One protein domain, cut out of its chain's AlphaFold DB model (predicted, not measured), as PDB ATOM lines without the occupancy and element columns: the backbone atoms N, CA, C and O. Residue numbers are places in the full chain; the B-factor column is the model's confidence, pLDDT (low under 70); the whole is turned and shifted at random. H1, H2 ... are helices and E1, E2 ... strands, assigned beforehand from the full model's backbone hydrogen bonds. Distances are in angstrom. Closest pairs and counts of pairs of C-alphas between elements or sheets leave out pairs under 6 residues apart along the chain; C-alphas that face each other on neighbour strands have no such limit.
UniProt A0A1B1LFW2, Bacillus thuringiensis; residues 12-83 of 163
ATOM      1  N   PHE A  12     107.461 122.988 153.618       71.12
ATOM      2  CA  PHE A  12     106.165 122.330 153.495       71.12
ATOM      3  C   PHE A  12     105.098 123.077 154.304       71.12
ATOM      4  O   PHE A  12     103.966 123.237 153.842       71.12
ATOM      5  N   GLU A  13     105.473 123.616 155.465       75.81
ATOM      6  CA  GLU A  13     104.564 124.367 156.327       75.81
ATOM      7  C   GLU A  13     104.044 125.667 155.696       75.81
ATOM      8  O   GLU A  13     102.938 126.091 156.023       75.81
ATOM      9  N   GLU A  14     104.756 126.267 154.732       76.06
ATOM     10  CA  GLU A  14     104.259 127.442 153.994       76.06
ATOM     11  C   GLU A  14     103.134 127.110 152.998       76.06
ATOM     12  O   GLU A  14     102.460 128.019 152.503       76.06
ATOM     13  N   TYR A  15     102.934 125.830 152.670       72.94
ATOM     14  CA  TYR A  15     101.812 125.371 151.843       72.94
ATOM     15  C   TYR A  15     100.565 125.051 152.660       72.94
ATOM     16  O   TYR A  15      99.469 124.975 152.102       72.94
ATOM     17  N   LEU A  16     100.729 124.837 153.963       81.31
ATOM     18  CA  LEU A  16      99.627 124.534 154.855       81.31
ATOM     19  C   LEU A  16      98.918 125.821 155.273       81.31
ATOM     20  O   LEU A  16      99.508 126.897 155.371       81.31
ATOM     21  N   LEU A  17      97.622 125.703 155.562       82.25
ATOM     22  CA  LEU A  17      96.908 126.772 156.249       82.25
ATOM     23  C   LEU A  17      97.560 126.989 157.625       82.25
ATOM     24  O   LEU A  17      97.668 126.022 158.386       82.25
ATOM     25  N   PRO A  18      97.963 128.226 157.980       88.12
ATOM     26  CA  PRO A  18      98.530 128.498 159.293       88.12
ATOM     27  C   PRO A  18      97.581 128.027 160.408       88.12
ATOM     28  O   PRO A  18      96.370 128.251 160.293       88.12
ATOM     29  N   PRO A  19      98.082 127.437 161.512       85.50
ATOM     30  CA  PRO A  19      97.229 126.861 162.557       85.50
ATOM     31  C   PRO A  19      96.186 127.836 163.115       85.50
ATOM     32  O   PRO A  19      95.040 127.456 163.341       85.50
ATOM     33  N   HIS A  20      96.554 129.110 163.272       87.12
ATOM     34  CA  HIS A  20      95.638 130.161 163.719       87.12
ATOM     35  C   HIS A  20      94.526 130.444 162.692       87.12
ATOM     36  O   HIS A  20      93.362 130.606 163.055       87.12
ATOM     37  N   THR A  21      94.859 130.468 161.397       85.75
ATOM     38  CA  THR A  21      93.882 130.630 160.309       85.75
ATOM     39  C   THR A  21      92.917 129.448 160.263       85.75
ATOM     40  O   THR A  21      91.711 129.653 160.158       85.75
ATOM     41  N   TRP A  22      93.424 128.220 160.418       84.12
ATOM     42  CA  TRP A  22      92.596 127.016 160.503       84.12
ATOM     43  C   TRP A  22      91.646 127.043 161.708       84.12
ATOM     44  O   TRP A  22      90.453 126.787 161.560       84.12
ATOM     45  N   GLN A  23      92.144 127.405 162.895       85.31
ATOM     46  CA  GLN A  23      91.317 127.533 164.099       85.31
ATOM     47  C   GLN A  23      90.204 128.569 163.915       85.31
ATOM     48  O   GLN A  23      89.053 128.289 164.248       85.31
ATOM     49  N   HIS A  24      90.520 129.725 163.325       86.94
ATOM     50  CA  HIS A  24      89.532 130.753 163.008       86.94
ATOM     51  C   HIS A  24      88.480 130.256 162.000       86.94
ATOM     52  O   HIS A  24      87.284 130.438 162.219       86.94
ATOM     53  N   MET A  25      88.893 129.579 160.921       85.94
ATOM     54  CA  MET A  25      87.976 128.985 159.931       85.94
ATOM     55  C   MET A  25      87.053 127.933 160.556       85.94
ATOM     56  O   MET A  25      85.861 127.903 160.253       85.94
ATOM     57  N   LYS A  26      87.579 127.109 161.471       81.44
ATOM     58  CA  LYS A  26      86.800 126.107 162.210       81.44
ATOM     59  C   LYS A  26      85.768 126.752 163.139       81.44
ATOM     60  O   LYS A  26      84.629 126.305 163.183       81.44
ATOM     61  N   GLN A  27      86.147 127.812 163.854       84.25
ATOM     62  CA  GLN A  27      85.241 128.544 164.753       84.25
ATOM     63  C   GLN A  27      84.131 129.280 163.996       84.25
ATOM     64  O   GLN A  27      83.008 129.368 164.480       84.25
ATOM     65  N   THR A  28      84.441 129.798 162.807       84.12
ATOM     66  CA  THR A  28      83.504 130.572 161.978       84.12
ATOM     67  C   THR A  28      82.693 129.715 161.001       84.12
ATOM     68  O   THR A  28      81.861 130.263 160.285       84.12
ATOM     69  N   GLN A  29      82.917 128.393 160.959       75.81
ATOM     70  CA  GLN A  29      82.313 127.464 159.987       75.81
ATOM     71  C   GLN A  29      82.505 127.890 158.516       75.81
ATOM     72  O   GLN A  29      81.699 127.564 157.650       75.81
ATOM     73  N   GLN A  30      83.595 128.599 158.206       76.50
ATOM     74  CA  GLN A  30      83.909 129.098 156.858       76.50
ATOM     75  C   GLN A  30      84.894 128.194 156.108       76.50
ATOM     76  O   GLN A  30      85.725 128.667 155.334       76.50
ATOM     77  N   ILE A  31      84.850 126.886 156.353       77.06
ATOM     78  CA  ILE A  31      85.703 125.950 155.624       77.06
ATOM     79  C   ILE A  31      85.137 125.837 154.197       77.06
ATOM     80  O   ILE A  31      83.984 125.432 154.050       77.06
ATOM     81  N   PRO A  32      85.902 126.176 153.139       73.25
ATOM     82  CA  PRO A  32      85.432 126.158 151.751       73.25
ATOM     83  C   PRO A  32      85.414 124.726 151.192       73.25
ATOM     84  O   PRO A  32      85.974 124.444 150.136       73.25
ATOM     85  N   LEU A  33      84.832 123.795 151.942       70.56
ATOM     86  CA  LEU A  33      84.711 122.391 151.594       70.56
ATOM     87  C   LEU A  33      83.240 122.006 151.734       70.56
ATOM     88  O   LEU A  33      82.656 122.111 152.805       70.56
ATOM     89  N   GLU A  34      82.640 121.549 150.642       66.38
ATOM     90  CA  GLU A  34      81.216 121.188 150.583       66.38
ATOM     91  C   GLU A  34      80.883 119.849 151.270       66.38
ATOM     92  O   GLU A  34      79.765 119.343 151.134       66.38
ATOM     93  N   PHE A  35      81.836 119.214 151.958       67.75
ATOM     94  CA  PHE A  35      81.635 117.885 152.528       67.75
ATOM     95  C   PHE A  35      81.399 117.904 154.038       67.75
ATOM     96  O   PHE A  35      81.929 118.723 154.781       67.75
ATOM     97  N   THR A  36      80.575 116.954 154.475       61.00
ATOM     98  CA  THR A  36      80.311 116.639 155.878       61.00
ATOM     99  C   THR A  36      81.595 116.196 156.575       61.00
ATOM    100  O   THR A  36      82.335 115.402 156.007       61.00
ATOM    101  N   GLU A  37      81.824 116.625 157.820       67.44
ATOM    102  CA  GLU A  37      82.977 116.192 158.643       67.44
ATOM    103  C   GLU A  37      83.034 114.665 158.872       67.44
ATOM    104  O   GLU A  37      84.046 114.130 159.319       67.44
ATOM    105  N   ASP A  38      81.955 113.960 158.535       81.69
ATOM    106  CA  ASP A  38      81.846 112.509 158.553       81.69
ATOM    107  C   ASP A  38      82.304 111.899 157.214       81.69
ATOM    108  O   ASP A  38      81.630 112.005 156.178       81.69
ATOM    109  N   VAL A  39      83.470 111.248 157.265       83.69
ATOM    110  CA  VAL A  39      84.099 110.549 156.139       83.69
ATOM    111  C   VAL A  39      83.249 109.375 155.661       83.69
ATOM    112  O   VAL A  39      83.115 109.188 154.451       83.69
ATOM    113  N   GLU A  40      82.652 108.601 156.568       89.06
ATOM    114  CA  GLU A  40      81.843 107.435 156.198       89.06
ATOM    115  C   GLU A  40      80.599 107.882 155.437       89.06
ATOM    116  O   GLU A  40      80.294 107.363 154.362       89.06
ATOM    117  N   LYS A  41      79.931 108.927 155.931       86.50
ATOM    118  CA  LYS A  41      78.776 109.519 155.252       86.50
ATOM    119  C   LYS A  41      79.129 110.060 153.865       86.50
ATOM    120  O   LYS A  41      78.351 109.891 152.923       86.50
ATOM    121  N   TYR A  42      80.292 110.696 153.718       85.38
ATOM    122  CA  TYR A  42      80.770 111.176 152.422       85.38
ATOM    123  C   TYR A  42      81.035 110.023 151.450       85.38
ATOM    124  O   TYR A  42      80.578 110.069 150.305       85.38
ATOM    125  N   LEU A  43      81.752 108.991 151.898       90.19
ATOM    126  CA  LEU A  43      82.075 107.830 151.073       90.19
ATOM    127  C   LEU A  43      80.812 107.090 150.644       90.19
ATOM    128  O   LEU A  43      80.664 106.816 149.458       90.19
ATOM    129  N   ASN A  44      79.869 106.861 151.559       92.50
ATOM    130  CA  ASN A  44      78.586 106.234 151.238       92.50
ATOM    131  C   ASN A  44      77.830 107.029 150.169       92.50
ATOM    132  O   ASN A  44      77.427 106.464 149.157       92.50
ATOM    133  N   LYS A  45      77.754 108.360 150.306       90.06
ATOM    134  CA  LYS A  45      77.158 109.226 149.278       90.06
ATOM    135  C   LYS A  45      77.866 109.097 147.923       90.06
ATOM    136  O   LYS A  45      77.212 109.115 146.884       90.06
ATOM    137  N   ARG A  46      79.201 108.998 147.900       92.56
ATOM    138  CA  ARG A  46      79.966 108.815 146.654       92.56
ATOM    139  C   ARG A  46      79.755 107.435 146.040       92.56
ATOM    140  O   ARG A  46      79.644 107.359 144.821       92.56
ATOM    141  N   PHE A  47      79.660 106.384 146.851       95.12
ATOM    142  CA  PHE A  47      79.341 105.039 146.378       95.12
ATOM    143  C   PHE A  47      77.927 104.957 145.803       95.12
ATOM    144  O   PHE A  47      77.763 104.419 144.716       95.12
ATOM    145  N   GLU A  48      76.935 105.561 146.459       95.81
ATOM    146  CA  GLU A  48      75.569 105.655 145.929       95.81
ATOM    147  C   GLU A  48      75.534 106.397 144.587       95.81
ATOM    148  O   GLU A  48      74.924 105.932 143.627       95.81
ATOM    149  N   GLN A  49      76.229 107.533 144.482       95.19
ATOM    150  CA  GLN A  49      76.342 108.267 143.218       95.19
ATOM    151  C   GLN A  49      77.011 107.428 142.127       95.19
ATOM    152  O   GLN A  49      76.541 107.413 140.990       95.19
ATOM    153  N   LEU A  50      78.093 106.729 142.467       95.19
ATOM    154  CA  LEU A  50      78.796 105.856 141.536       95.19
ATOM    155  C   LEU A  50      77.889 104.725 141.043       95.19
ATOM    156  O   LEU A  50      77.845 104.472 139.844       95.19
ATOM    157  N   ASP A  51      77.148 104.080 141.943       96.69
ATOM    158  CA  ASP A  51      76.235 102.988 141.607       96.69
ATOM    159  C   ASP A  51      75.096 103.449 140.685       96.69
ATOM    160  O   ASP A  51      74.787 102.791 139.688       96.69
ATOM    161  N   ILE A  52      74.541 104.640 140.941       96.12
ATOM    162  CA  ILE A  52      73.537 105.273 140.077       96.12
ATOM    163  C   ILE A  52      74.098 105.508 138.670       96.12
ATOM    164  O   ILE A  52      73.453 105.151 137.681       96.12
ATOM    165  N   GLU A  53      75.286 106.108 138.553       95.06
ATOM    166  CA  GLU A  53      75.880 106.404 137.245       95.06
ATOM    167  C   GLU A  53      76.303 105.132 136.499       95.06
ATOM    168  O   GLU A  53      76.048 105.013 135.300       95.06
ATOM    169  N   LEU A  54      76.859 104.133 137.192       92.25
ATOM    170  CA  LEU A  54      77.187 102.836 136.594       92.25
ATOM    171  C   LEU A  54      75.935 102.101 136.112       92.25
ATOM    172  O   LEU A  54      75.934 101.555 135.010       92.25
ATOM    173  N   SER A  55      74.852 102.128 136.888       93.50
ATOM    174  CA  SER A  55      73.572 101.530 136.498       93.50
ATOM    175  C   SER A  55      72.989 102.196 135.250       93.50
ATOM    176  O   SER A  55      72.533 101.505 134.335       93.50
ATOM    177  N   LYS A  56      73.062 103.531 135.155       92.19
ATOM    178  CA  LYS A  56      72.666 104.270 133.945       92.19
ATOM    179  C   LYS A  56      73.512 103.867 132.741       92.19
ATOM    180  O   LYS A  56      72.957 103.556 131.692       92.19
ATOM    181  N   VAL A  57      74.837 103.839 132.890       89.00
ATOM    182  CA  VAL A  57      75.758 103.450 131.811       89.00
ATOM    183  C   VAL A  57      75.497 102.012 131.362       89.00
ATOM    184  O   VAL A  57      75.406 101.768 130.162       89.00
ATOM    185  N   ASN A  58      75.286 101.078 132.292       88.25
ATOM    186  CA  ASN A  58      74.936  99.690 131.978       88.25
ATOM    187  C   ASN A  58      73.618  99.585 131.198       88.25
ATOM    188  O   ASN A  58      73.543  98.822 130.237       88.25
ATOM    189  N   CYS A  59      72.601 100.368 131.568       89.00
ATOM    190  CA  CYS A  59      71.334 100.431 130.836       89.00
ATOM    191  C   CYS A  59      71.531 100.965 129.406       89.00
ATOM    192  O   CYS A  59      71.078 100.348 128.445       89.00
ATOM    193  N   LEU A  60      72.284 102.059 129.248       89.88
ATOM    194  CA  LEU A  60      72.597 102.642 127.936       89.88
ATOM    195  C   LEU A  60      73.409 101.688 127.052       89.88
ATOM    196  O   LEU A  60      73.190 101.622 125.846       89.88
ATOM    197  N   ILE A  61      74.329 100.929 127.647       85.69
ATOM    198  CA  ILE A  61      75.072  99.867 126.968       85.69
ATOM    199  C   ILE A  61      74.123  98.759 126.501       85.69
ATOM    200  O   ILE A  61      74.191  98.353 125.342       85.69
ATOM    201  N   ALA A  62      73.245  98.270 127.385       85.50
ATOM    202  CA  ALA A  62      72.310  97.189 127.076       85.50
ATOM    203  C   ALA A  62      71.343  97.572 125.945       85.50
ATOM    204  O   ALA A  62      71.045  96.744 125.086       85.50
ATOM    205  N   ASN A  63      70.920  98.837 125.913       87.38
ATOM    206  CA  ASN A  63      70.032  99.379 124.886       87.38
ATOM    207  C   ASN A  63      70.763  99.847 123.614       87.38
ATOM    208  O   ASN A  63      70.107 100.224 122.651       87.38
ATOM    209  N   GLN A  64      72.103  99.806 123.582       81.44
ATOM    210  CA  GLN A  64      72.935 100.332 122.486       81.44
ATOM    211  C   GLN A  64      72.764 101.846 122.232       81.44
ATOM    212  O   GLN A  64      73.043 102.337 121.139       81.44
ATOM    213  N   ASP A  65      72.380 102.603 123.261       86.50
ATOM    214  CA  ASP A  65      72.118 104.048 123.188       86.50
ATOM    215  C   ASP A  65      73.369 104.906 123.455       86.50
ATOM    216  O   ASP A  65      73.354 106.132 123.313       86.50
ATOM    217  N   LEU A  66      74.480 104.279 123.861       82.94
ATOM    218  CA  LEU A  66      75.712 104.982 124.214       82.94
ATOM    219  C   LEU A  66      76.519 105.351 122.954       82.94
ATOM    220  O   LEU A  66      77.352 104.586 122.465       82.94
ATOM    221  N   GLN A  67      76.273 106.549 122.418       81.56
ATOM    222  CA  GLN A  67      76.964 107.038 121.222       81.56
ATOM    223  C   GLN A  67      78.479 107.127 121.423       81.56
ATOM    224  O   GLN A  67      78.971 107.658 122.418       81.56
ATOM    225  N   GLY A  68      79.231 106.643 120.434       78.38
ATOM    226  CA  GLY A  68      80.688 106.693 120.464       78.38
ATOM    227  C   GLY A  68      81.315 105.740 121.479       78.38
ATOM    228  O   GLY A  68      82.493 105.893 121.771       78.38
ATOM    229  N   VAL A  69      80.582 104.757 122.006       82.62
ATOM    230  CA  VAL A  69      81.140 103.732 122.891       82.62
ATOM    231  C   VAL A  69      80.839 102.348 122.336       82.62
ATOM    232  O   VAL A  69      79.720 102.045 121.938       82.62
ATOM    233  N   THR A  70      81.857 101.495 122.301       81.75
ATOM    234  CA  THR A  70      81.754 100.102 121.853       81.75
ATOM    235  C   THR A  70      82.313  99.178 122.922       81.75
ATOM    236  O   THR A  70      83.255  99.538 123.627       81.75
ATOM    237  N   ILE A  71      81.732  97.988 123.064       82.00
ATOM    238  CA  ILE A  71      82.252  96.959 123.967       82.00
ATOM    239  C   ILE A  71      82.864  95.851 123.132       82.00
ATOM    240  O   ILE A  71      82.181  95.209 122.338       82.00
ATOM    241  N   TYR A  72      84.157  95.617 123.331       77.19
ATOM    242  CA  TYR A  72      84.893  94.578 122.626       77.19
ATOM    243  C   TYR A  72      85.823  93.843 123.589       77.19
ATOM    244  O   TYR A  72      86.633  94.459 124.283       77.19
ATOM    245  N   GLY A  73      85.693  92.514 123.664       77.88
ATOM    246  CA  GLY A  73      86.554  91.669 124.503       77.88
ATOM    247  C   GLY A  73      86.537  92.032 125.994       77.88
ATOM    248  O   GLY A  73      87.585  92.009 126.636       77.88
ATOM    249  N   GLY A  74      85.381  92.435 126.533       81.00
ATOM    250  CA  GLY A  74      85.247  92.868 127.931       81.00
ATOM    251  C   GLY A  74      85.829  94.255 128.230       81.00
ATOM    252  O   GLY A  74      85.937  94.629 129.394       81.00
ATOM    253  N   LYS A  75      86.209  95.027 127.203       82.19
ATOM    254  CA  LYS A  75      86.700  96.403 127.341       82.19
ATOM    255  C   LYS A  75      85.700  97.395 126.767       82.19
ATOM    256  O   LYS A  75      85.096  97.137 125.728       82.19
ATOM    257  N   ILE A  76      85.583  98.542 127.429       84.00
ATOM    258  CA  ILE A  76      84.843  99.703 126.938       84.00
ATOM    259  C   ILE A  76      85.805 100.537 126.089       84.00
ATOM    260  O   ILE A  76      86.815 101.032 126.588       84.00
ATOM    261  N   GLN A  77      85.502 100.680 124.805       81.50
ATOM    262  CA  GLN A  77      86.235 101.523 123.873       81.50
ATOM    263  C   GLN A  77      85.400 102.762 123.554       81.50
ATOM    264  O   GLN A  77      84.375 102.679 122.876       81.50
ATOM    265  N   VAL A  78      85.865 103.915 124.029       85.19
ATOM    266  CA  VAL A  78      85.312 105.225 123.675       85.19
ATOM    267  C   VAL A  78      85.979 105.687 122.380       85.19
ATOM    268  O   VAL A  78      87.206 105.752 122.288       85.19
ATOM    269  N   ALA A  79      85.179 105.971 121.361       80.38
ATOM    270  CA  ALA A  79      85.628 106.546 120.108       80.38
ATOM    271  C   ALA A  79      86.262 107.917 120.366       80.38
ATOM    272  O   ALA A  79      85.754 108.722 121.149       80.38
ATOM    273  N   SER A  80      87.375 108.188 119.686       78.56
ATOM    274  CA  SER A  80      87.984 109.515 119.721       78.56
ATOM    275  C   SER A  80      86.987 110.556 119.206       78.56
ATOM    276  O   SER A  80      86.225 110.289 118.270       78.56
ATOM    277  N   LEU A  81      86.997 111.742 119.812       75.75
ATOM    278  CA  LEU A  81      86.191 112.860 119.338       75.75
ATOM    279  C   LEU A  81      86.571 113.156 117.886       75.75
ATOM    280  O   LEU A  81      87.735 113.414 117.575       75.75
ATOM    281  N   LYS A  82      85.581 113.131 116.989       70.00
ATOM    282  CA  LYS A  82      85.795 113.586 115.616       70.00
ATOM    283  C   LYS A  82      86.198 115.054 115.668       70.00
ATOM    284  O   LYS A  82      85.561 115.854 116.354       70.00
ATOM    285  N   LYS A  83      87.265 115.396 114.949       67.44
ATOM    286  CA  LYS A  83      87.758 116.765 114.809       67.44
ATOM    287  C   LYS A  83      86.601 117.621 114.271       67.44
ATOM    288  O   LYS A  83      86.221 117.470 113.119       67.44
TER     289      LYS A  83
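Overview. This is residues 12 to 83 of the 163 residues of a protein of Bacillus thuringiensis (UniProt A0A1B1LFW2). Picture an open, stretched chain with one long helix, H3, as its arm: two short helices, H1 and H2, lie beyond its first end, and a small hairpin of two strands, E1 and E2, lies by its last end. The middle has no packed core, for residues 32 to 56, of which 39 to 56 belong to H3, stand free. The printed part has 72 residues, with three named helices and then two named strands in the order H1, H2, H3, E1, E2; the sheet is E1 - E2, antiparallel, and the class is mostly helix. The whole is extended, with a radius of gyration of the C-alphas of 21.1 A, and elongated, spanning 55 by 31 by 21 A.

Along the chain. Find C-alpha 12 at (106.165, 122.330, 153.495), where H1, residues 12 to 15, begins. Next comes H2, residues 19 to 28, 14.2 A long. Then look for C-alpha 39 at (84.099, 110.549, 156.139); from there H3, residues 39 to 62, runs 34.1 A. E1 is residues 69 to 72, and E2, residues 75 to 78, ends at C-alpha 78, (85.312, 105.225, 123.675).

Arrangement. H1 and H2 are apart, and so are H2 and H3. At the other end, E1 and E2 form a hairpin, antiparallel at 152 degrees; look at C-alphas 69 and 78, which face each other at 4.5 A. N 70 and O 77 are within hydrogen-bond range at 2.8 A, as are N 72 and O 75 at 3.0 A. H3 and E2 are apart. In H2 and H3 every O i to N i+4 pair is within hydrogen-bond range; H1 is too short for such a pair.

Size, cuts and confidence. The two C-alphas farthest apart, those of His 20 and Asn 63, are 55.8 A from each other. The printed part has no cut, and no link is long. The mean pLDDT of the printed part is 83.1; look for values under 70 at residues 34 to 37 and residue 83.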